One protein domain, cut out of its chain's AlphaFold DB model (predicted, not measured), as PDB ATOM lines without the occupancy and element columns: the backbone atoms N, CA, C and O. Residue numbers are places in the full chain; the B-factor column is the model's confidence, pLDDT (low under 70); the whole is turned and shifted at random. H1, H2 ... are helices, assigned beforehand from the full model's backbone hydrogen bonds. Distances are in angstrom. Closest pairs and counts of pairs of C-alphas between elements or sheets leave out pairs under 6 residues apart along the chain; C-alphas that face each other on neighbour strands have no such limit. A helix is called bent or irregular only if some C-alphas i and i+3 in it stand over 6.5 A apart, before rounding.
ATOM      1  N   GLU A 794     102.327 210.364 321.568       55.81
ATOM      2  CA  GLU A 794     103.665 210.802 321.996       55.81
ATOM      3  C   GLU A 794     104.765 210.212 321.126       55.81
ATOM      4  O   GLU A 794     105.770 210.881 320.961       55.81
ATOM      5  N   HIS A 795     104.583 209.073 320.451       52.09
ATOM      6  CA  HIS A 795     105.549 208.678 319.416       52.09
ATOM      7  C   HIS A 795     105.658 209.750 318.314       52.09
ATOM      8  O   HIS A 795     106.764 210.056 317.875       52.09
ATOM      9  N   TRP A 796     104.543 210.394 317.941       57.81
ATOM     10  CA  TRP A 796     104.530 211.513 316.989       57.81
ATOM     11  C   TRP A 796     105.078 212.789 317.629       57.81
ATOM     12  O   TRP A 796     105.943 213.427 317.049       57.81
ATOM     13  N   VAL A 797     104.634 213.150 318.835       56.94
ATOM     14  CA  VAL A 797     105.058 214.396 319.500       56.94
ATOM     15  C   VAL A 797     106.526 214.349 319.946       56.94
ATOM     16  O   VAL A 797     107.183 215.377 319.898       56.94
ATOM     17  N   LEU A 798     107.078 213.186 320.306       56.22
ATOM     18  CA  LEU A 798     108.506 212.984 320.598       56.22
ATOM     19  C   LEU A 798     109.350 212.959 319.314       56.22
ATOM     20  O   LEU A 798     110.483 213.434 319.314       56.22
ATOM     21  N   HIS A 799     108.809 212.431 318.209       58.38
ATOM     22  CA  HIS A 799     109.443 212.523 316.892       58.38
ATOM     23  C   HIS A 799     109.465 213.977 316.400       58.38
ATOM     24  O   HIS A 799     110.512 214.460 315.979       58.38
ATOM     25  N   GLU A 800     108.360 214.714 316.544       63.66
ATOM     26  CA  GLU A 800     108.321 216.159 316.325       63.66
ATOM     27  C   GLU A 800     109.262 216.890 317.298       63.66
ATOM     28  O   GLU A 800     110.036 217.718 316.855       63.66
ATOM     29  N   GLU A 801     109.312 216.576 318.596       60.56
ATOM     30  CA  GLU A 801     110.263 217.214 319.531       60.56
ATOM     31  C   GLU A 801     111.734 216.972 319.167       60.56
ATOM     32  O   GLU A 801     112.590 217.794 319.500       60.56
ATOM     33  N   ARG A 802     112.029 215.868 318.476       54.53
ATOM     34  CA  ARG A 802     113.370 215.520 317.999       54.53
ATOM     35  C   ARG A 802     113.709 216.135 316.635       54.53
ATOM     36  O   ARG A 802     114.873 216.460 316.415       54.53
ATOM     37  N   ASN A 803     112.725 216.279 315.746       54.38
ATOM     38  CA  ASN A 803     112.939 216.586 314.324       54.38
ATOM     39  C   ASN A 803     112.307 217.922 313.875       54.38
ATOM     40  O   ASN A 803     112.882 218.629 313.052       54.38
ATOM     41  N   GLU A 804     111.147 218.288 314.425       59.62
ATOM     42  CA  GLU A 804     110.346 219.478 314.091       59.62
ATOM     43  C   GLU A 804     109.739 220.134 315.361       59.62
ATOM     44  O   GLU A 804     108.513 220.270 315.479       59.62
ATOM     45  N   PRO A 805     110.545 220.540 316.365       56.62
ATOM     46  CA  PRO A 805     110.028 220.860 317.702       56.62
ATOM     47  C   PRO A 805     109.175 222.134 317.754       56.62
ATOM     48  O   PRO A 805     108.453 222.378 318.723       56.62
ATOM     49  N   ASP A 806     109.223 222.951 316.705       57.84
ATOM     50  CA  ASP A 806     108.300 224.059 316.483       57.84
ATOM     51  C   ASP A 806     106.887 223.586 316.149       57.84
ATOM     52  O   ASP A 806     105.918 224.200 316.601       57.84
ATOM     53  N   MET A 807     106.755 222.476 315.420       64.50
ATOM     54  CA  MET A 807     105.464 221.845 315.186       64.50
ATOM     55  C   MET A 807     104.981 221.105 316.431       64.50
ATOM     56  O   MET A 807     103.825 221.300 316.795       64.50
ATOM     57  N   ALA A 808     105.858 220.400 317.160       62.78
ATOM     58  CA  ALA A 808     105.508 219.823 318.464       62.78
ATOM     59  C   ALA A 808     104.963 220.888 319.429       62.78
ATOM     60  O   ALA A 808     103.902 220.714 320.026       62.78
ATOM     61  N   ALA A 809     105.661 222.023 319.558       62.75
ATOM     62  CA  ALA A 809     105.258 223.115 320.440       62.75
ATOM     63  C   ALA A 809     103.937 223.769 319.998       62.75
ATOM     64  O   ALA A 809     103.074 224.025 320.837       62.75
ATOM     65  N   LYS A 810     103.739 223.992 318.688       66.62
ATOM     66  CA  LYS A 810     102.457 224.471 318.142       66.62
ATOM     67  C   LYS A 810     101.339 223.461 318.411       66.62
ATOM     68  O   LYS A 810     100.324 223.841 318.984       66.62
ATOM     69  N   ARG A 811     101.532 222.182 318.071       68.69
ATOM     70  CA  ARG A 811     100.568 221.091 318.294       68.69
ATOM     71  C   ARG A 811     100.201 220.979 319.774       68.69
ATOM     72  O   ARG A 811      99.016 220.926 320.090       68.69
ATOM     73  N   LYS A 812     101.183 221.041 320.683       63.59
ATOM     74  CA  LYS A 812     100.942 221.103 322.131       63.59
ATOM     75  C   LYS A 812     100.071 222.301 322.504       63.59
ATOM     76  O   LYS A 812      99.016 222.080 323.088       63.59
ATOM     77  N   LYS A 813     100.428 223.525 322.103       64.69
ATOM     78  CA  LYS A 813      99.651 224.738 322.419       64.69
ATOM     79  C   LYS A 813      98.223 224.712 321.853       64.69
ATOM     80  O   LYS A 813      97.272 224.969 322.585       64.69
ATOM     81  N   TYR A 814      98.040 224.330 320.587       61.00
ATOM     82  CA  TYR A 814      96.713 224.216 319.958       61.00
ATOM     83  C   TYR A 814      95.826 223.136 320.605       61.00
ATOM     84  O   TYR A 814      94.606 223.310 320.675       61.00
ATOM     85  N   CYS A 815      96.426 222.049 321.102       53.53
ATOM     86  CA  CYS A 815      95.740 220.988 321.846       53.53
ATOM     87  C   CYS A 815      95.688 221.218 323.373       53.53
ATOM     88  O   CYS A 815      95.161 220.362 324.082       53.53
ATOM     89  N   GLY A 816      96.229 222.330 323.890       54.41
ATOM     90  CA  GLY A 816      96.294 222.637 325.326       54.41
ATOM     91  C   GLY A 816      97.193 221.708 326.155       54.41
ATOM     92  O   GLY A 816      96.975 221.576 327.355       54.41
ATOM     93  N   LEU A 817      98.162 221.034 325.525       56.81
ATOM     94  CA  LEU A 817      99.101 220.069 326.122       56.81
ATOM     95  C   LEU A 817     100.467 220.685 326.500       56.81
ATOM     96  O   LEU A 817     101.392 219.954 326.854       56.81
ATOM     97  N   ASP A 818     100.635 222.001 326.370       60.06
ATOM     98  CA  ASP A 818     101.782 222.732 326.913       60.06
ATOM     99  C   ASP A 818     101.554 223.106 328.389       60.06
ATOM    100  O   ASP A 818     100.424 223.105 328.875       60.06
ATOM    101  N   ASP A 819     102.627 223.415 329.125       55.69
ATOM    102  CA  ASP A 819     102.530 223.708 330.564       55.69
ATOM    103  C   ASP A 819     101.644 224.940 330.846       55.69
ATOM    104  O   ASP A 819     100.947 224.981 331.857       55.69
ATOM    105  N   GLU A 820     101.611 225.917 329.928       56.94
ATOM    106  CA  GLU A 820     100.729 227.093 329.987       56.94
ATOM    107  C   GLU A 820      99.252 226.699 329.804       56.94
ATOM    108  O   GLU A 820      98.410 227.071 330.625       56.94
ATOM    109  N   GLY A 821      98.931 225.901 328.777       58.59
ATOM    110  CA  GLY A 821      97.586 225.380 328.541       58.59
ATOM    111  C   GLY A 821      97.101 224.490 329.684       58.59
ATOM    112  O   GLY A 821      96.001 224.700 330.191       58.59
ATOM    113  N   GLN A 822      97.938 223.562 330.158       53.50
ATOM    114  CA  GLN A 822      97.634 222.689 331.295       53.50
ATOM    115  C   GLN A 822      97.466 223.476 332.604       53.50
ATOM    116  O   GLN A 822      96.531 223.196 333.354       53.50
ATOM    117  N   ALA A 823      98.290 224.494 332.880       54.38
ATOM    118  CA  ALA A 823      98.124 225.344 334.061       54.38
ATOM    119  C   ALA A 823      96.851 226.206 333.984       54.38
ATOM    120  O   ALA A 823      96.124 226.309 334.971       54.38
ATOM    121  N   ALA A 824      96.532 226.773 332.815       55.22
ATOM    122  CA  ALA A 824      95.300 227.534 332.601       55.22
ATOM    123  C   ALA A 824      94.034 226.655 332.670       55.22
ATOM    124  O   ALA A 824      92.975 227.138 333.056       55.22
ATOM    125  N   TYR A 825      94.143 225.378 332.308       53.34
ATOM    126  CA  TYR A 825      93.102 224.346 332.385       53.34
ATOM    127  C   TYR A 825      92.879 223.898 333.840       53.34
ATOM    128  O   TYR A 825      91.760 223.982 334.344       53.34
ATOM    129  N   ILE A 826      93.955 223.564 334.565       53.19
ATOM    130  CA  ILE A 826      93.934 223.251 336.007       53.19
ATOM    131  C   ILE A 826      93.380 224.426 336.824       53.19
ATOM    132  O   ILE A 826      92.475 224.241 337.632       53.19
ATOM    133  N   GLY A 827      93.880 225.642 336.586       55.84
ATOM    134  CA  GLY A 827      93.479 226.861 337.298       55.84
ATOM    135  C   GLY A 827      92.078 227.384 336.958       55.84
ATOM    136  O   GLY A 827      91.683 228.424 337.481       55.84
ATOM    137  N   ARG A 828      91.333 226.700 336.081       59.78
ATOM    138  CA  ARG A 828      89.928 227.008 335.764       59.78
ATOM    139  C   ARG A 828      88.941 226.001 336.340       59.78
ATOM    140  O   ARG A 828      87.774 226.372 336.467       59.78
ATOM    141  N   ALA A 829      89.387 224.788 336.679       67.50
ATOM    142  CA  ALA A 829      88.527 223.734 337.204       67.50
ATOM    143  C   ALA A 829      87.697 224.238 338.394       67.50
ATOM    144  O   ALA A 829      88.202 224.931 339.279       67.50
ATOM    145  N   TRP A 830      86.412 223.894 338.408       77.50
ATOM    146  CA  TRP A 830      85.517 224.259 339.499       77.50
ATOM    147  C   TRP A 830      85.949 223.535 340.782       77.50
ATOM    148  O   TRP A 830      85.901 222.308 340.835       77.50
ATOM    149  N   ASP A 831      86.340 224.286 341.813       85.00
ATOM    150  CA  ASP A 831      86.529 223.782 343.177       85.00
ATOM    151  C   ASP A 831      85.638 224.577 344.139       85.00
ATOM    152  O   ASP A 831      85.733 225.804 344.217       85.00
ATOM    153  N   MET A 832      84.794 223.883 344.906       88.94
ATOM    154  CA  MET A 832      83.922 224.495 345.913       88.94
ATOM    155  C   MET A 832      84.680 225.002 347.158       88.94
ATOM    156  O   MET A 832      84.048 225.489 348.089       88.94
ATOM    157  N   LYS A 833      86.013 224.885 347.219       87.69
ATOM    158  CA  LYS A 833      86.864 225.247 348.368       87.69
ATOM    159  C   LYS A 833      86.452 226.514 349.133       87.69
ATOM    160  O   LYS A 833      86.267 226.450 350.348       87.69
ATOM    161  N   ASP A 834      86.311 227.651 348.453       86.56
ATOM    162  CA  ASP A 834      86.023 228.932 349.122       86.56
ATOM    163  C   ASP A 834      84.541 229.061 349.532       86.56
ATOM    164  O   ASP A 834      84.203 229.810 350.445       86.56
ATOM    165  N   ASP A 835      83.654 228.294 348.892       89.25
ATOM    166  CA  ASP A 835      82.238 228.189 349.241       89.25
ATOM    167  C   ASP A 835      82.012 227.246 350.433       89.25
ATOM    168  O   ASP A 835      81.273 227.595 351.350       89.25
ATOM    169  N   LEU A 836      82.701 226.100 350.483       90.88
ATOM    170  CA  LEU A 836      82.657 225.140 351.595       90.88
ATOM    171  C   LEU A 836      83.050 225.777 352.935       90.88
ATOM    172  O   LEU A 836      82.468 225.433 353.962       90.88
ATOM    173  N   ALA A 837      84.001 226.717 352.917       89.06
ATOM    174  CA  ALA A 837      84.510 227.410 354.101       89.06
ATOM    175  C   ALA A 837      83.508 228.383 354.759       89.06
ATOM    176  O   ALA A 837      83.753 228.830 355.879       89.06
ATOM    177  N   VAL A 838      82.399 228.721 354.087       90.69
ATOM    178  CA  VAL A 838      81.350 229.621 354.609       90.69
ATOM    179  C   VAL A 838      79.997 228.928 354.820       90.69
ATOM    180  O   VAL A 838      79.018 229.589 355.170       90.69
ATOM    181  N   LEU A 839      79.918 227.607 354.624       93.56
ATOM    182  CA  LEU A 839      78.717 226.833 354.949       93.56
ATOM    183  C   LEU A 839      78.650 226.512 356.455       93.56
ATOM    184  O   LEU A 839      79.692 226.414 357.105       93.56
ATOM    185  N   PRO A 840      77.443 226.312 357.017       92.44
ATOM    186  CA  PRO A 840      77.270 225.845 358.386       92.44
ATOM    187  C   PRO A 840      78.047 224.557 358.653       92.44
ATOM    188  O   PRO A 840      77.978 223.608 357.877       92.44
ATOM    189  N   ASP A 841      78.741 224.525 359.782       89.94
ATOM    190  CA  ASP A 841      79.370 223.323 360.323       89.94
ATOM    191  C   ASP A 841      78.301 222.226 360.554       89.94
ATOM    192  O   ASP A 841      77.313 222.508 361.245       89.94
ATOM    193  N   PRO A 842      78.435 221.015 359.967       89.81
ATOM    194  CA  PRO A 842      77.430 219.957 360.092       89.81
ATOM    195  C   PRO A 842      77.204 219.504 361.542       89.81
ATOM    196  O   PRO A 842      76.092 219.086 361.871       89.81
ATOM    197  N   ASP A 843      78.193 219.663 362.427       90.12
ATOM    198  CA  ASP A 843      78.096 219.240 363.831       90.12
ATOM    199  C   ASP A 843      77.131 220.128 364.644       90.12
ATOM    200  O   ASP A 843      76.731 219.785 365.757       90.12
ATOM    201  N   ARG A 844      76.649 221.237 364.057       91.50
ATOM    202  CA  ARG A 844      75.556 222.074 364.595       91.50
ATOM    203  C   ARG A 844      74.163 221.443 364.446       91.50
ATOM    204  O   ARG A 844      73.168 222.071 364.809       91.50
ATOM    205  N   GLY A 845      74.071 220.221 363.922       92.94
ATOM    206  CA  GLY A 845      72.848 219.418 363.885       92.94
ATOM    207  C   GLY A 845      72.076 219.479 362.565       92.94
ATOM    208  O   GLY A 845      72.486 220.101 361.584       92.94
ATOM    209  N   ALA A 846      70.926 218.798 362.530       92.31
ATOM    210  CA  ALA A 846      70.229 218.427 361.293       92.31
ATOM    211  C   ALA A 846      69.931 219.595 360.330       92.31
ATOM    212  O   ALA A 846      70.062 219.426 359.119       92.31
ATOM    213  N   ALA A 847      69.586 220.782 360.840       93.00
ATOM    214  CA  ALA A 847      69.339 221.962 360.006       93.00
ATOM    215  C   ALA A 847      70.608 222.446 359.273       93.00
ATOM    216  O   ALA A 847      70.548 222.769 358.087       93.00
ATOM    217  N   ALA A 848      71.767 222.431 359.939       93.06
ATOM    218  CA  ALA A 848      73.048 222.783 359.327       93.06
ATOM    219  C   ALA A 848      73.452 221.761 358.251       93.06
ATOM    220  O   ALA A 848      73.842 222.143 357.147       93.06
ATOM    221  N   VAL A 849      73.262 220.466 358.529       93.31
ATOM    222  CA  VAL A 849      73.482 219.371 357.564       93.31
ATOM    223  C   VAL A 849      72.594 219.530 356.320       93.31
ATOM    224  O   VAL A 849      73.079 219.377 355.198       93.31
ATOM    225  N   GLN A 850      71.314 219.880 356.494       94.50
ATOM    226  CA  GLN A 850      70.377 220.129 355.390       94.50
ATOM    227  C   GLN A 850      70.779 221.353 354.553       94.50
ATOM    228  O   GLN A 850      70.874 221.244 353.331       94.50
ATOM    229  N   GLN A 851      71.088 222.486 355.191       94.69
ATOM    230  CA  GLN A 851      71.535 223.701 354.497       94.69
ATOM    231  C   GLN A 851      72.855 223.485 353.738       94.69
ATOM    232  O   GLN A 851      73.004 223.939 352.600       94.69
ATOM    233  N   ARG A 852      73.803 222.741 354.325       94.69
ATOM    234  CA  ARG A 852      75.070 222.365 353.680       94.69
ATOM    235  C   ARG A 852      74.839 221.430 352.489       94.69
ATOM    236  O   ARG A 852      75.420 221.654 351.430       94.69
ATOM    237  N   ALA A 853      73.943 220.447 352.612       95.69
ATOM    238  CA  ALA A 853      73.547 219.575 351.500       95.69
ATOM    239  C   ALA A 853      72.895 220.350 350.346       95.69
ATOM    240  O   ALA A 853      73.177 220.060 349.182       95.69
ATOM    241  N   ALA A 854      72.057 221.342 350.656       96.56
ATOM    242  CA  ALA A 854      71.406 222.192 349.668       96.56
ATOM    243  C   ALA A 854      72.424 223.058 348.906       96.56
ATOM    244  O   ALA A 854      72.482 222.995 347.679       96.56
ATOM    245  N   ALA A 855      73.307 223.775 349.607       95.69
ATOM    246  CA  ALA A 855      74.345 224.593 348.974       95.69
ATOM    247  C   ALA A 855      75.314 223.767 348.100       95.69
ATOM    248  O   ALA A 855      75.667 224.184 346.994       95.69
ATOM    249  N   ILE A 856      75.701 222.566 348.548       95.75
ATOM    250  CA  ILE A 856      76.533 221.648 347.751       95.75
ATOM    251  C   ILE A 856      75.759 221.117 346.535       95.75
ATOM    252  O   ILE A 856      76.301 221.082 345.433       95.75
ATOM    253  N   SER A 857      74.480 220.762 346.688       96.00
ATOM    254  CA  SER A 857      73.642 220.322 345.562       96.00
ATOM    255  C   SER A 857      73.449 221.434 344.524       96.00
ATOM    256  O   SER A 857      73.513 221.164 343.328       96.00
ATOM    257  N   PHE A 858      73.296 222.693 344.951       94.25
ATOM    258  CA  PHE A 858      73.271 223.852 344.052       94.25
ATOM    259  C   PHE A 858      74.580 223.998 343.271       94.25
ATOM    260  O   PHE A 858      74.548 224.139 342.051       94.25
ATOM    261  N   TYR A 859      75.732 223.917 343.945       93.12
ATOM    262  CA  TYR A 859      77.039 223.938 343.281       93.12
ATOM    263  C   TYR A 859      77.147 222.833 342.217       93.12
ATOM    264  O   TYR A 859      77.480 223.121 341.067       93.12
ATOM    265  N   LEU A 860      76.763 221.601 342.563       92.88
ATOM    266  CA  LEU A 860      76.776 220.448 341.659       92.88
ATOM    267  C   LEU A 860      75.826 220.608 340.452       92.88
ATOM    268  O   LEU A 860      76.193 220.214 339.346       92.88
ATOM    269  N   CYS A 861      74.649 221.234 340.612       90.19
ATOM    270  CA  CYS A 861      73.767 221.595 339.486       90.19
ATOM    271  C   CYS A 861      74.435 222.530 338.468       90.19
ATOM    272  O   CYS A 861      74.049 222.546 337.297       90.19
ATOM    273  N   LEU A 862      75.392 223.346 338.915       86.25
ATOM    274  CA  LEU A 862      76.058 224.345 338.089       86.25
ATOM    275  C   LEU A 862      77.376 223.819 337.497       86.25
ATOM    276  O   LEU A 862      77.641 224.091 336.327       86.25
ATOM    277  N   SER A 863      78.156 223.035 338.251       83.31
ATOM    278  CA  SER A 863      79.469 222.510 337.834       83.31
ATOM    279  C   SER A 863      79.394 221.235 336.979       83.31
ATOM    280  O   SER A 863      80.209 221.037 336.076       83.31
ATOM    281  N   ALA A 864      78.404 220.371 337.234       79.56
ATOM    282  CA  ALA A 864      78.140 219.142 336.477       79.56
ATOM    283  C   ALA A 864      76.933 219.274 335.522       79.56
ATOM    284  O   ALA A 864      76.392 218.264 335.066       79.56
ATOM    285  N   GLY A 865      76.494 220.513 335.262       66.56
ATOM    286  CA  GLY A 865      75.293 220.849 334.498       66.56
ATOM    287  C   GLY A 865      75.550 221.529 333.148       66.56
ATOM    288  O   GLY A 865      76.678 221.745 332.712       66.56
ATOM    289  N   TRP A 866      74.455 221.894 332.477       63.84
ATOM    290  CA  TRP A 866      74.421 222.196 331.039       63.84
ATOM    291  C   TRP A 866      75.296 223.367 330.545       63.84
ATOM    292  O   TRP A 866      75.666 223.384 329.374       63.84
ATOM    293  N   ARG A 867      75.638 224.364 331.376       61.75
ATOM    294  CA  ARG A 867      76.266 225.606 330.872       61.75
ATOM    295  C   ARG A 867      77.611 225.364 330.197       61.75
ATOM    296  O   ARG A 867      77.830 225.812 329.072       61.75
ATOM    297  N   ASP A 868      78.528 224.715 330.908       58.88
ATOM    298  CA  ASP A 868      79.890 224.544 330.412       58.88
ATOM    299  C   ASP A 868      79.957 223.536 329.261       58.88
ATOM    300  O   ASP A 868      80.970 223.483 328.578       58.88
ATOM    301  N   MET A 869      78.863 222.837 328.943       60.69
ATOM    302  CA  MET A 869      78.773 221.864 327.857       60.69
ATOM    303  C   MET A 869      79.257 222.396 326.500       60.69
ATOM    304  O   MET A 869      80.013 221.717 325.817       60.69
ATOM    305  N   GLY A 870      78.896 223.623 326.109       58.78
ATOM    306  CA  GLY A 870      79.367 224.211 324.843       58.78
ATOM    307  C   GLY A 870      80.857 224.593 324.859       58.78
ATOM    308  O   GLY A 870      81.519 224.623 323.820       58.78
ATOM    309  N   THR A 871      81.413 224.868 326.039       58.28
ATOM    310  CA  THR A 871      82.845 225.141 326.239       58.28
ATOM    311  C   THR A 871      83.639 223.840 326.318       58.28
ATOM    312  O   THR A 871      84.678 223.727 325.669       58.28
ATOM    313  N   HIS A 872      83.097 222.835 327.004       58.34
ATOM    314  CA  HIS A 872      83.555 221.459 326.987       58.34
ATOM    315  C   HIS A 872      83.529 220.918 325.557       58.34
ATOM    316  O   HIS A 872      84.539 220.400 325.128       58.34
ATOM    317  N   GLN A 873      82.493 221.134 324.739       53.84
ATOM    318  CA  GLN A 873      82.532 220.764 323.317       53.84
ATOM    319  C   GLN A 873      83.687 221.449 322.566       53.84
ATOM    320  O   GLN A 873      84.416 220.773 321.852       53.84
ATOM    321  N   ARG A 874      83.944 222.752 322.754       57.72
ATOM    322  CA  ARG A 874      85.074 223.437 322.081       57.72
ATOM    323  C   ARG A 874      86.461 222.958 322.533       57.72
ATOM    324  O   ARG A 874      87.387 222.953 321.723       57.72
ATOM    325  N   GLN A 875      86.622 222.581 323.801       55.59
ATOM    326  CA  GLN A 875      87.894 222.102 324.363       55.59
ATOM    327  C   GLN A 875      88.085 220.589 324.158       55.59
ATOM    328  O   GLN A 875      89.161 220.135 323.780       55.59
ATOM    329  N   TYR A 876      87.022 219.811 324.351       53.09
ATOM    330  CA  TYR A 876      86.980 218.357 324.243       53.09
ATOM    331  C   TYR A 876      86.821 217.879 322.801       53.09
ATOM    332  O   TYR A 876      87.335 216.815 322.510       53.09
ATOM    333  N   ALA A 877      86.255 218.630 321.847       46.50
ATOM    334  CA  ALA A 877      86.339 218.240 320.429       46.50
ATOM    335  C   ALA A 877      87.807 218.161 319.965       46.50
ATOM    336  O   ALA A 877      88.197 217.196 319.307       46.50
ATOM    337  N   ARG A 878      88.658 219.095 320.421       52.94
ATOM    338  CA  ARG A 878      90.119 219.066 320.201       52.94
ATOM    339  C   ARG A 878      90.805 217.858 320.870       52.94
ATOM    340  O   ARG A 878      91.893 217.475 320.451       52.94
ATOM    341  N   TRP A 879      90.177 217.246 321.881       48.22
ATOM    342  CA  TRP A 879      90.701 216.119 322.674       48.22
ATOM    343  C   TRP A 879      90.146 214.756 322.200       48.22
ATOM    344  O   TRP A 879      90.904 213.814 321.987       48.22
ATOM    345  N   ALA A 880      88.846 214.657 321.922       43.72
ATOM    346  CA  ALA A 880      88.162 213.511 321.327       43.72
ATOM    347  C   ALA A 880      88.649 213.226 319.898       43.72
ATOM    348  O   ALA A 880      88.840 212.066 319.538       43.72
ATOM    349  N   TRP A 881      88.976 214.266 319.117       46.19
ATOM    350  CA  TRP A 881      89.671 214.121 317.829       46.19
ATOM    351  C   TRP A 881      91.026 213.395 317.963       46.19
ATOM    352  O   TRP A 881      91.462 212.688 317.047       46.19
ATOM    353  N   GLN A 882      91.688 213.485 319.125       50.09
ATOM    354  CA  GLN A 882      92.882 212.681 319.398       50.09
ATOM    355  C   GLN A 882      92.549 211.205 319.682       50.09
ATOM    356  O   GLN A 882      93.321 210.327 319.290       50.09
ATOM    357  N   ARG A 883      91.405 210.930 320.323       45.25
ATOM    358  CA  ARG A 883      91.004 209.599 320.819       45.25
ATOM    359  C   ARG A 883      90.130 208.769 319.871       45.25
ATOM    360  O   ARG A 883      90.031 207.565 320.077       45.25
ATOM    361  N   LYS A 884      89.529 209.376 318.841       50.03
ATOM    362  CA  LYS A 884      88.526 208.746 317.951       50.03
ATOM    363  C   LYS A 884      87.275 208.231 318.695       50.03
ATOM    364  O   LYS A 884      86.643 207.284 318.233       50.03
ATOM    365  N   THR A 885      86.906 208.845 319.824       49.06
ATOM    366  CA  THR A 885      85.649 208.546 320.535       49.06
ATOM    367  C   THR A 885      84.464 208.744 319.579       49.06
ATOM    368  O   THR A 885      84.416 209.744 318.860       49.06
ATOM    369  N   SER A 886      83.521 207.800 319.526       51.28
ATOM    370  CA  SER A 886      82.389 207.854 318.594       51.28
ATOM    371  C   SER A 886      81.427 208.992 318.955       51.28
ATOM    372  O   SER A 886      80.812 208.971 320.020       51.28
ATOM    373  N   SER A 887      81.263 209.960 318.042       57.25
ATOM    374  CA  SER A 887      80.409 211.147 318.253       57.25
ATOM    375  C   SER A 887      79.017 210.767 318.760       57.25
ATOM    376  O   SER A 887      78.574 211.292 319.774       57.25
ATOM    377  N   ALA A 888      78.400 209.752 318.143       62.00
ATOM    378  CA  ALA A 888      77.052 209.283 318.451       62.00
ATOM    379  C   ALA A 888      76.772 209.050 319.949       62.00
ATOM    380  O   ALA A 888      75.696 209.411 320.411       62.00
ATOM    381  N   GLN A 889      77.720 208.505 320.725       63.50
ATOM    382  CA  GLN A 889      77.494 208.267 322.159       63.50
ATOM    383  C   GLN A 889      77.517 209.577 322.969       63.50
ATOM    384  O   GLN A 889      76.751 209.747 323.918       63.50
ATOM    385  N   LEU A 890      78.382 210.522 322.583       67.44
ATOM    386  CA  LEU A 890      78.392 211.866 323.157       67.44
ATOM    387  C   LEU A 890      77.109 212.618 322.768       67.44
ATOM    388  O   LEU A 890      76.508 213.265 323.620       67.44
ATOM    389  N   ASP A 891      76.666 212.489 321.516       69.12
ATOM    390  CA  ASP A 891      75.470 213.136 320.969       69.12
ATOM    391  C   ASP A 891      74.155 212.594 321.576       69.12
ATOM    392  O   ASP A 891      73.225 213.366 321.822       69.12
ATOM    393  N   GLU A 892      74.089 211.298 321.897       71.88
ATOM    394  CA  GLU A 892      72.973 210.658 322.613       71.88
ATOM    395  C   GLU A 892      72.869 211.163 324.062       71.88
ATOM    396  O   GLU A 892      71.848 211.730 324.459       71.88
ATOM    397  N   MET A 893      73.963 211.077 324.827       69.81
ATOM    398  CA  MET A 893      74.046 211.619 326.190       69.81
ATOM    399  C   MET A 893      73.740 213.131 326.225       69.81
ATOM    400  O   MET A 893      73.113 213.641 327.157       69.81
ATOM    401  N   MET A 894      74.136 213.857 325.178       68.69
ATOM    402  CA  MET A 894      73.798 215.265 324.972       68.69
ATOM    403  C   MET A 894      72.306 215.511 324.747       68.69
ATOM    404  O   MET A 894      71.799 216.552 325.169       68.69
ATOM    405  N   ALA A 895      71.586 214.594 324.101       73.44
ATOM    406  CA  ALA A 895      70.138 214.690 323.964       73.44
ATOM    407  C   ALA A 895      69.437 214.527 325.324       73.44
ATOM    408  O   ALA A 895      68.525 215.294 325.629       73.44
ATOM    409  N   ASP A 896      69.889 213.604 326.173       71.06
ATOM    410  CA  ASP A 896      69.291 213.373 327.497       71.06
ATOM    411  C   ASP A 896      69.572 214.498 328.500       71.06
ATOM    412  O   ASP A 896      68.683 214.911 329.255       71.06
ATOM    413  N   LEU A 897      70.766 215.094 328.443       71.06
ATOM    414  CA  LEU A 897      71.079 216.294 329.219       71.06
ATOM    415  C   LEU A 897      70.251 217.513 328.769       71.06
ATOM    416  O   LEU A 897      69.824 218.292 329.623       71.06
ATOM    417  N   LYS A 898      69.928 217.647 327.469       74.81
ATOM    418  CA  LYS A 898      68.971 218.664 326.977       74.81
ATOM    419  C   LYS A 898      67.558 218.431 327.515       74.81
ATOM    420  O   LYS A 898      66.964 219.371 328.039       74.81
ATOM    421  N   LYS A 899      67.034 217.197 327.432       80.12
ATOM    422  CA  LYS A 899      65.703 216.824 327.971       80.12
ATOM    423  C   LYS A 899      65.577 217.169 329.463       80.12
ATOM    424  O   LYS A 899      64.512 217.569 329.923       80.12
ATOM    425  N   SER A 900      66.678 217.053 330.205       80.94
ATOM    426  CA  SER A 900      66.735 217.259 331.656       80.94
ATOM    427  C   SER A 900      66.873 218.729 332.100       80.94
ATOM    428  O   SER A 900      66.826 219.000 333.302       80.94
ATOM    429  N   LEU A 901      67.041 219.694 331.183       79.81
ATOM    430  CA  LEU A 901      67.413 221.085 331.507       79.81
ATOM    431  C   LEU A 901      66.477 221.766 332.523       79.81
ATOM    432  O   LEU A 901      66.945 222.393 333.477       79.81
ATOM    433  N   ASP A 902      65.160 221.623 332.368       83.75
ATOM    434  CA  ASP A 902      64.201 222.251 333.286       83.75
ATOM    435  C   ASP A 902      64.101 221.534 334.640       83.75
ATOM    436  O   ASP A 902      63.725 222.155 335.637       83.75
ATOM    437  N   ALA A 903      64.514 220.265 334.723       87.94
ATOM    438  CA  ALA A 903      64.687 219.575 335.998       87.94
ATOM    439  C   ALA A 903      65.914 220.113 336.756       87.94
ATOM    440  O   ALA A 903      65.813 220.359 337.959       87.94
ATOM    441  N   TYR A 904      67.030 220.403 336.067       86.75
ATOM    442  CA  TYR A 904      68.167 221.117 336.670       86.75
ATOM    443  C   TYR A 904      67.790 222.525 337.136       86.75
ATOM    444  O   TYR A 904      68.186 222.920 338.227       86.75
ATOM    445  N   ARG A 905      67.001 223.278 336.357       85.94
ATOM    446  CA  ARG A 905      66.517 224.616 336.755       85.94
ATOM    447  C   ARG A 905      65.662 224.565 338.017       85.94
ATOM    448  O   ARG A 905      65.946 225.291 338.967       85.94
ATOM    449  N   LYS A 906      64.660 223.680 338.054       89.75
ATOM    450  CA  LYS A 906      63.807 223.474 339.237       89.75
ATOM    451  C   LYS A 906      64.639 223.066 340.456       89.75
ATOM    452  O   LYS A 906      64.493 223.679 341.509       89.75
ATOM    453  N   LEU A 907      65.565 222.115 340.290       91.81
ATOM    454  CA  LEU A 907      66.466 221.678 341.357       91.81
ATOM    455  C   LEU A 907      67.376 222.810 341.854       91.81
ATOM    456  O   LEU A 907      67.488 223.001 343.059       91.81
ATOM    457  N   ALA A 908      67.990 223.591 340.963       91.06
ATOM    458  CA  ALA A 908      68.854 224.702 341.351       91.06
ATOM    459  C   ALA A 908      68.090 225.751 342.180       91.06
ATOM    460  O   ALA A 908      68.583 226.179 343.220       91.06
ATOM    461  N   PHE A 909      66.865 226.123 341.796       91.12
ATOM    462  CA  PHE A 909      66.066 227.060 342.596       91.12
ATOM    463  C   PHE A 909      65.597 226.474 343.934       91.12
ATOM    464  O   PHE A 909      65.587 227.188 344.935       91.12
ATOM    465  N   GLU A 910      65.242 225.189 343.979       94.25
ATOM    466  CA  GLU A 910      64.897 224.489 345.223       94.25
ATOM    467  C   GLU A 910      66.090 224.454 346.192       94.25
ATOM    468  O   GLU A 910      65.964 224.828 347.358       94.25
ATOM    469  N   MET A 911      67.272 224.074 345.697       95.62
ATOM    470  CA  MET A 911      68.499 223.993 346.490       95.62
ATOM    471  C   MET A 911      69.018 225.373 346.913       95.62
ATOM    472  O   MET A 911      69.511 225.509 348.026       95.62
ATOM    473  N   LEU A 912      68.855 226.416 346.088       93.75
ATOM    474  CA  LEU A 912      69.212 227.786 346.475       93.75
ATOM    475  C   LEU A 912      68.319 228.318 347.605       93.75
ATOM    476  O   LEU A 912      68.819 228.976 348.511       93.75
ATOM    477  N   ARG A 913      67.015 228.005 347.580       93.38
ATOM    478  CA  ARG A 913      66.061 228.379 348.640       93.38
ATOM    479  C   ARG A 913      66.287 227.628 349.956       93.38
ATOM    480  O   ARG A 913      65.929 228.149 351.005       93.38
ATOM    481  N   ALA A 914      66.853 226.423 349.902       94.75
ATOM    482  CA  ALA A 914      67.172 225.609 351.077       94.75
ATOM    483  C   ALA A 914      68.611 225.810 351.607       94.75
ATOM    484  O   ALA A 914      68.967 225.256 352.647       94.75
ATOM    485  N   ALA A 915      69.446 226.577 350.901       94.75
ATOM    486  CA  ALA A 915      70.802 226.925 351.321       94.75
ATOM    487  C   ALA A 915      70.800 228.004 352.436       94.75
ATOM    488  O   ALA A 915      69.778 228.654 352.662       94.75
ATOM    489  N   PRO A 916      71.925 228.236 353.144       94.19
ATOM    490  CA  PRO A 916      72.000 229.282 354.165       94.19
ATOM    491  C   PRO A 916      71.809 230.665 353.532       94.19
ATOM    492  O   PRO A 916      72.488 230.984 352.556       94.19
ATOM    493  N   GLU A 917      70.952 231.511 354.104       91.50
ATOM    494  CA  GLU A 917      70.608 232.833 353.553       91.50
ATOM    495  C   GLU A 917      71.842 233.720 353.297       91.50
ATOM    496  O   GLU A 917      71.984 234.305 352.223       91.50
ATOM    497  N   SER A 918      72.796 233.735 354.234       89.94
ATOM    498  CA  SER A 918      74.068 234.468 354.126       89.94
ATOM    499  C   SER A 918      74.929 234.051 352.925       89.94
ATOM    500  O   SER A 918      75.715 234.852 352.414       89.94
ATOM    501  N   TRP A 919      74.775 232.812 352.452       92.31
ATOM    502  CA  TRP A 919      75.421 232.298 351.248       92.31
ATOM    503  C   TRP A 919      74.534 232.487 350.010       92.31
ATOM    504  O   TRP A 919      75.015 232.955 348.977       92.31
ATOM    505  N   ALA A 920      73.232 232.209 350.121       91.50
ATOM    506  CA  ALA A 920      72.252 232.340 349.043       91.50
ATOM    507  C   ALA A 920      72.116 233.789 348.534       91.50
ATOM    508  O   ALA A 920      71.982 234.004 347.330       91.50
ATOM    509  N   ALA A 921      72.286 234.795 349.402       89.50
ATOM    510  CA  ALA A 921      72.320 236.221 349.046       89.50
ATOM    511  C   ALA A 921      73.478 236.616 348.095       89.50
ATOM    512  O   ALA A 921      73.553 237.753 347.620       89.50
ATOM    513  N   ARG A 922      74.401 235.698 347.769       88.38
ATOM    514  CA  ARG A 922      75.369 235.858 346.663       88.38
ATOM    515  C   ARG A 922      74.738 235.667 345.277       88.38
ATOM    516  O   ARG A 922      75.395 235.986 344.283       88.38
ATOM    517  N   PHE A 923      73.499 235.180 345.222       88.56
ATOM    518  CA  PHE A 923      72.729 234.840 344.022       88.56
ATOM    519  C   PHE A 923      71.370 235.578 343.968       88.56
ATOM    520  O   PHE A 923      70.455 235.143 343.275       88.56
ATOM    521  N   ASP A 924      71.238 236.704 344.682       84.12
ATOM    522  CA  ASP A 924      70.066 237.595 344.644       84.12
ATOM    523  C   ASP A 924      70.072 238.497 343.382       84.12
ATOM    524  O   ASP A 924      71.035 239.248 343.177       84.12
ATOM    525  N   PRO A 925      69.024 238.460 342.526       77.56
ATOM    526  CA  PRO A 925      68.923 239.316 341.341       77.56
ATOM    527  C   PRO A 925      68.954 240.822 341.637       77.56
ATOM    528  O   PRO A 925      69.431 241.591 340.800       77.56
ATOM    529  N   ALA A 926      68.487 241.267 342.809       75.50
ATOM    530  CA  ALA A 926      68.505 242.683 343.183       75.50
ATOM    531  C   ALA A 926      69.934 243.200 343.445       75.50
ATOM    532  O   ALA A 926      70.248 244.366 343.179       75.50
ATOM    533  N   GLU A 927      70.830 242.321 343.900       70.62
ATOM    534  CA  GLU A 927      72.251 242.613 344.105       70.62
ATOM    535  C   GLU A 927      73.103 242.417 342.839       70.62
ATOM    536  O   GLU A 927      74.205 242.968 342.766       70.62
ATOM    537  N   GLN A 928      72.605 241.708 341.815       70.06
ATOM    538  CA  GLN A 928      73.328 241.433 340.560       70.06
ATOM    539  C   GLN A 928      73.879 242.712 339.902       70.06
ATOM    540  O   GLN A 928      75.018 242.733 339.442       70.06
ATOM    541  N   LYS A 929      73.101 243.803 339.888       63.88
ATOM    542  CA  LYS A 929      73.521 245.094 339.302       63.88
ATOM    543  C   LYS A 929      74.505 245.885 340.174       63.88
ATOM    544  O   LYS A 929      75.160 246.787 339.663       63.88
ATOM    545  N   LYS A 930      74.612 245.571 341.470       62.62
ATOM    546  CA  LYS A 930      75.485 246.268 342.435       62.62
ATOM    547  C   LYS A 930      76.831 245.563 342.637       62.62
ATOM    548  O   LYS A 930      77.738 246.133 343.238       62.62
ATOM    549  N   ARG A 931      76.960 244.313 342.180       58.03
ATOM    550  CA  ARG A 931      78.117 243.446 342.433       58.03
ATOM    551  C   ARG A 931      78.662 242.885 341.124       58.03
ATOM    552  O   ARG A 931      78.055 242.000 340.529       58.03
ATOM    553  N   THR A 932      79.858 243.318 340.722       57.56
ATOM    554  CA  THR A 932      80.649 242.610 339.701       57.56
ATOM    555  C   THR A 932      80.764 241.131 340.108       57.56
ATOM    556  O   THR A 932      81.106 240.872 341.269       57.56
ATOM    557  N   PRO A 933      80.457 240.154 339.232       56.56
ATOM    558  CA  PRO A 933      80.432 238.744 339.619       56.56
ATOM    559  C   PRO A 933      81.823 238.291 340.074       56.56
ATOM    560  O   PRO A 933      82.790 238.357 339.318       56.56
ATOM    561  N   LYS A 934      81.929 237.845 341.331       63.38
ATOM    562  CA  LYS A 934      83.216 237.560 341.994       63.38
ATOM    563  C   LYS A 934      83.713 236.126 341.781       63.38
ATOM    564  O   LYS A 934      84.777 235.776 342.275       63.38
ATOM    565  N   SER A 935      82.942 235.280 341.094       73.69
ATOM    566  CA  SER A 935      83.233 233.851 340.920       73.69
ATOM    567  C   SER A 935      82.594 233.284 339.647       73.69
ATOM    568  O   SER A 935      81.503 233.706 339.255       73.69
ATOM    569  N   ARG A 936      83.231 232.269 339.033       75.25
ATOM    570  CA  ARG A 936      82.677 231.525 337.878       75.25
ATOM    571  C   ARG A 936      81.310 230.910 338.206       75.25
ATOM    572  O   ARG A 936      80.424 230.943 337.362       75.25
ATOM    573  N   LEU A 937      81.126 230.443 339.444       80.94
ATOM    574  CA  LEU A 937      79.867 229.919 339.986       80.94
ATOM    575  C   LEU A 937      78.704 230.923 339.849       80.94
ATOM    576  O   LEU A 937      77.648 230.573 339.322       80.94
ATOM    577  N   GLN A 938      78.909 232.178 340.268       82.62
ATOM    578  CA  GLN A 938      77.906 233.240 340.126       82.62
ATOM    579  C   GLN A 938      77.618 233.549 338.657       82.62
ATOM    580  O   GLN A 938      76.456 233.545 338.263       82.62
ATOM    581  N   THR A 939      78.650 233.768 337.834       80.50
ATOM    582  CA  THR A 939      78.465 234.020 336.394       80.50
ATOM    583  C   THR A 939      77.676 232.888 335.735       80.50
ATOM    584  O   THR A 939      76.760 233.152 334.962       80.50
ATOM    585  N   THR A 940      77.955 231.628 336.095       80.94
ATOM    586  CA  THR A 940      77.215 230.467 335.588       80.94
ATOM    587  C   THR A 940      75.727 230.524 335.911       80.94
ATOM    588  O   THR A 940      74.918 230.326 335.001       80.94
ATOM    589  N   PHE A 941      75.372 230.818 337.164       85.38
ATOM    590  CA  PHE A 941      73.981 230.972 337.585       85.38
ATOM    591  C   PHE A 941      73.259 232.076 336.796       85.38
ATOM    592  O   PHE A 941      72.161 231.845 336.282       85.38
ATOM    593  N   TRP A 942      73.890 233.246 336.646       83.12
ATOM    594  CA  TRP A 942      73.268 234.414 336.021       83.12
ATOM    595  C   TRP A 942      72.809 234.148 334.583       83.12
ATOM    596  O   TRP A 942      71.610 234.219 334.313       83.12
ATOM    597  N   ASP A 943      73.709 233.765 333.675       78.56
ATOM    598  CA  ASP A 943      73.362 233.734 332.242       78.56
ATOM    599  C   ASP A 943      72.575 232.473 331.805       78.56
ATOM    600  O   ASP A 943      72.212 232.359 330.637       78.56
ATOM    601  N   VAL A 944      72.307 231.510 332.705       75.25
ATOM    602  CA  VAL A 944      71.583 230.254 332.377       75.25
ATOM    603  C   VAL A 944      70.313 230.032 333.200       75.25
ATOM    604  O   VAL A 944      69.353 229.439 332.695       75.25
ATOM    605  N   TYR A 945      70.278 230.513 334.446       73.94
ATOM    606  CA  TYR A 945      69.163 230.289 335.367       73.94
ATOM    607  C   TYR A 945      68.397 231.583 335.654       73.94
ATOM    608  O   TYR A 945      67.171 231.584 335.576       73.94
ATOM    609  N   ALA A 946      69.075 232.704 335.915       72.25
ATOM    610  CA  ALA A 946      68.403 233.915 336.393       72.25
ATOM    611  C   ALA A 946      67.435 234.574 335.392       72.25
ATOM    612  O   ALA A 946      66.513 235.265 335.817       72.25
ATOM    613  N   ALA A 947      67.558 234.307 334.087       68.25
ATOM    614  CA  ALA A 947      66.548 234.713 333.102       68.25
ATOM    615  C   ALA A 947      65.142 234.151 333.423       68.25
ATOM    616  O   ALA A 947      64.139 234.803 333.144       68.25
ATOM    617  N   ALA A 948      65.055 232.986 334.079       65.56
ATOM    618  CA  ALA A 948      63.788 232.411 334.537       65.56
ATOM    619  C   ALA A 948      63.228 233.083 335.808       65.56
ATOM    620  O   ALA A 948      62.036 232.972 336.066       65.56
ATOM    621  N   LEU A 949      64.046 233.816 336.580       63.00
ATOM    622  CA  LEU A 949      63.570 234.649 337.700       63.00
ATOM    623  C   LEU A 949      62.969 235.985 337.231       63.00
ATOM    624  O   LEU A 949      62.320 236.666 338.017       63.00
ATOM    625  N   GLN A 950      63.199 236.367 335.970       58.12
ATOM    626  CA  GLN A 950      62.648 237.582 335.360       58.12
ATOM    627  C   GLN A 950      61.345 237.327 334.590       58.12
ATOM    628  O   GLN A 950      60.691 238.278 334.165       58.12
TER     629      GLN A 950
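What this domain is: This is residues 794 to 950 of the 960 residues of an uncharacterized protein of Edaphochlamys debaryana (UniProt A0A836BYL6). This is a loose assembly of helices: a head at one end, where H5 and H8 pack side by side and H11 crosses near one end of H5, and two arms that reach away from it. One arm is the first part, H1 to H3, in which H1 and H2 make a small hairpin; the other is H6 and H7, which run out and back with little contact between them. The printed part has 157 residues with twelve named helices, H1 to H12 in order, and no named strand; the class is all helix. It is loose, with a radius of gyration of the C-alphas of 20.1 A, and elongated, spanning 62 by 34 by 33 A.

Where its parts are: H1, residues 794 to 803, begins with C-alpha 794 at (103.665, 210.802, 321.996). H2 is residues 805 to 814, H3 819 to 826 and H4 833 to 836. H5, residues 846 to 863, is 25.5 A long and begins with C-alpha 846 at (70.229, 218.427, 361.293). H6, residues 866 to 883, is 23.2 A long; it has a kink of 53 degrees near residue 875 and is only just irregular, with C-alphas 867 and 870 6.9 A apart. H7, residues 887 to 899, is 18.5 A long, and H8, residues 901 to 914, 20.1 A. H9 is residues 917 to 923, H10 925 to 928, H11 936 to 944 and H12 946 to 949, where C-alpha 949 is at (63.570, 234.649, 337.700).

How they stand to each other: H1 and H2 touch as a helical hairpin, closest at the C-alphas of Glu 800 and Ala 808, 5.1 A. H2 and H3 are close but not clearly touching, at 6.5 A between C-alphas 813 and 821. H4 and H5 are near each other. H5 touches H8, closest at C-alphas 854 and 911, 4.7 A, opposite ways at a shallow tilt of 32 degrees, only just short of steep. With residues 859 to 863 alone H5 touches H11, closest at C-alphas 862 and 940, 6.7 A. H6 and H7 are close but not clearly touching, at 7.0 A between C-alphas 866 and 897. H9 and H11 only just touch, with 3 pairs of C-alphas within 8 A, the closest being 923 and 938, 6.7 A. H10 and H12 are close but not clearly touching, at 7.3 A between C-alphas 925 and 946. Every O i to N i+4 pair is within hydrogen-bond range in H1, H2, H3, H5, H7 and H8, but 9 of 14 in H6, 4 of 5 in H11 and 1 of 3 in H9, which has 3 of 4 O i to N i+3 pairs within range; H4, H10 and H12 are too short for an O i to N i+4 pair.

The domain as a whole: The two C-alphas farthest apart, Asn 803 and Gly 845, are 63.8 A apart. The printed part has no cut and no long link. Mean pLDDT of the printed part is 73.1; 75 residues are under 70, among them 794 to 829 and 865 to 891.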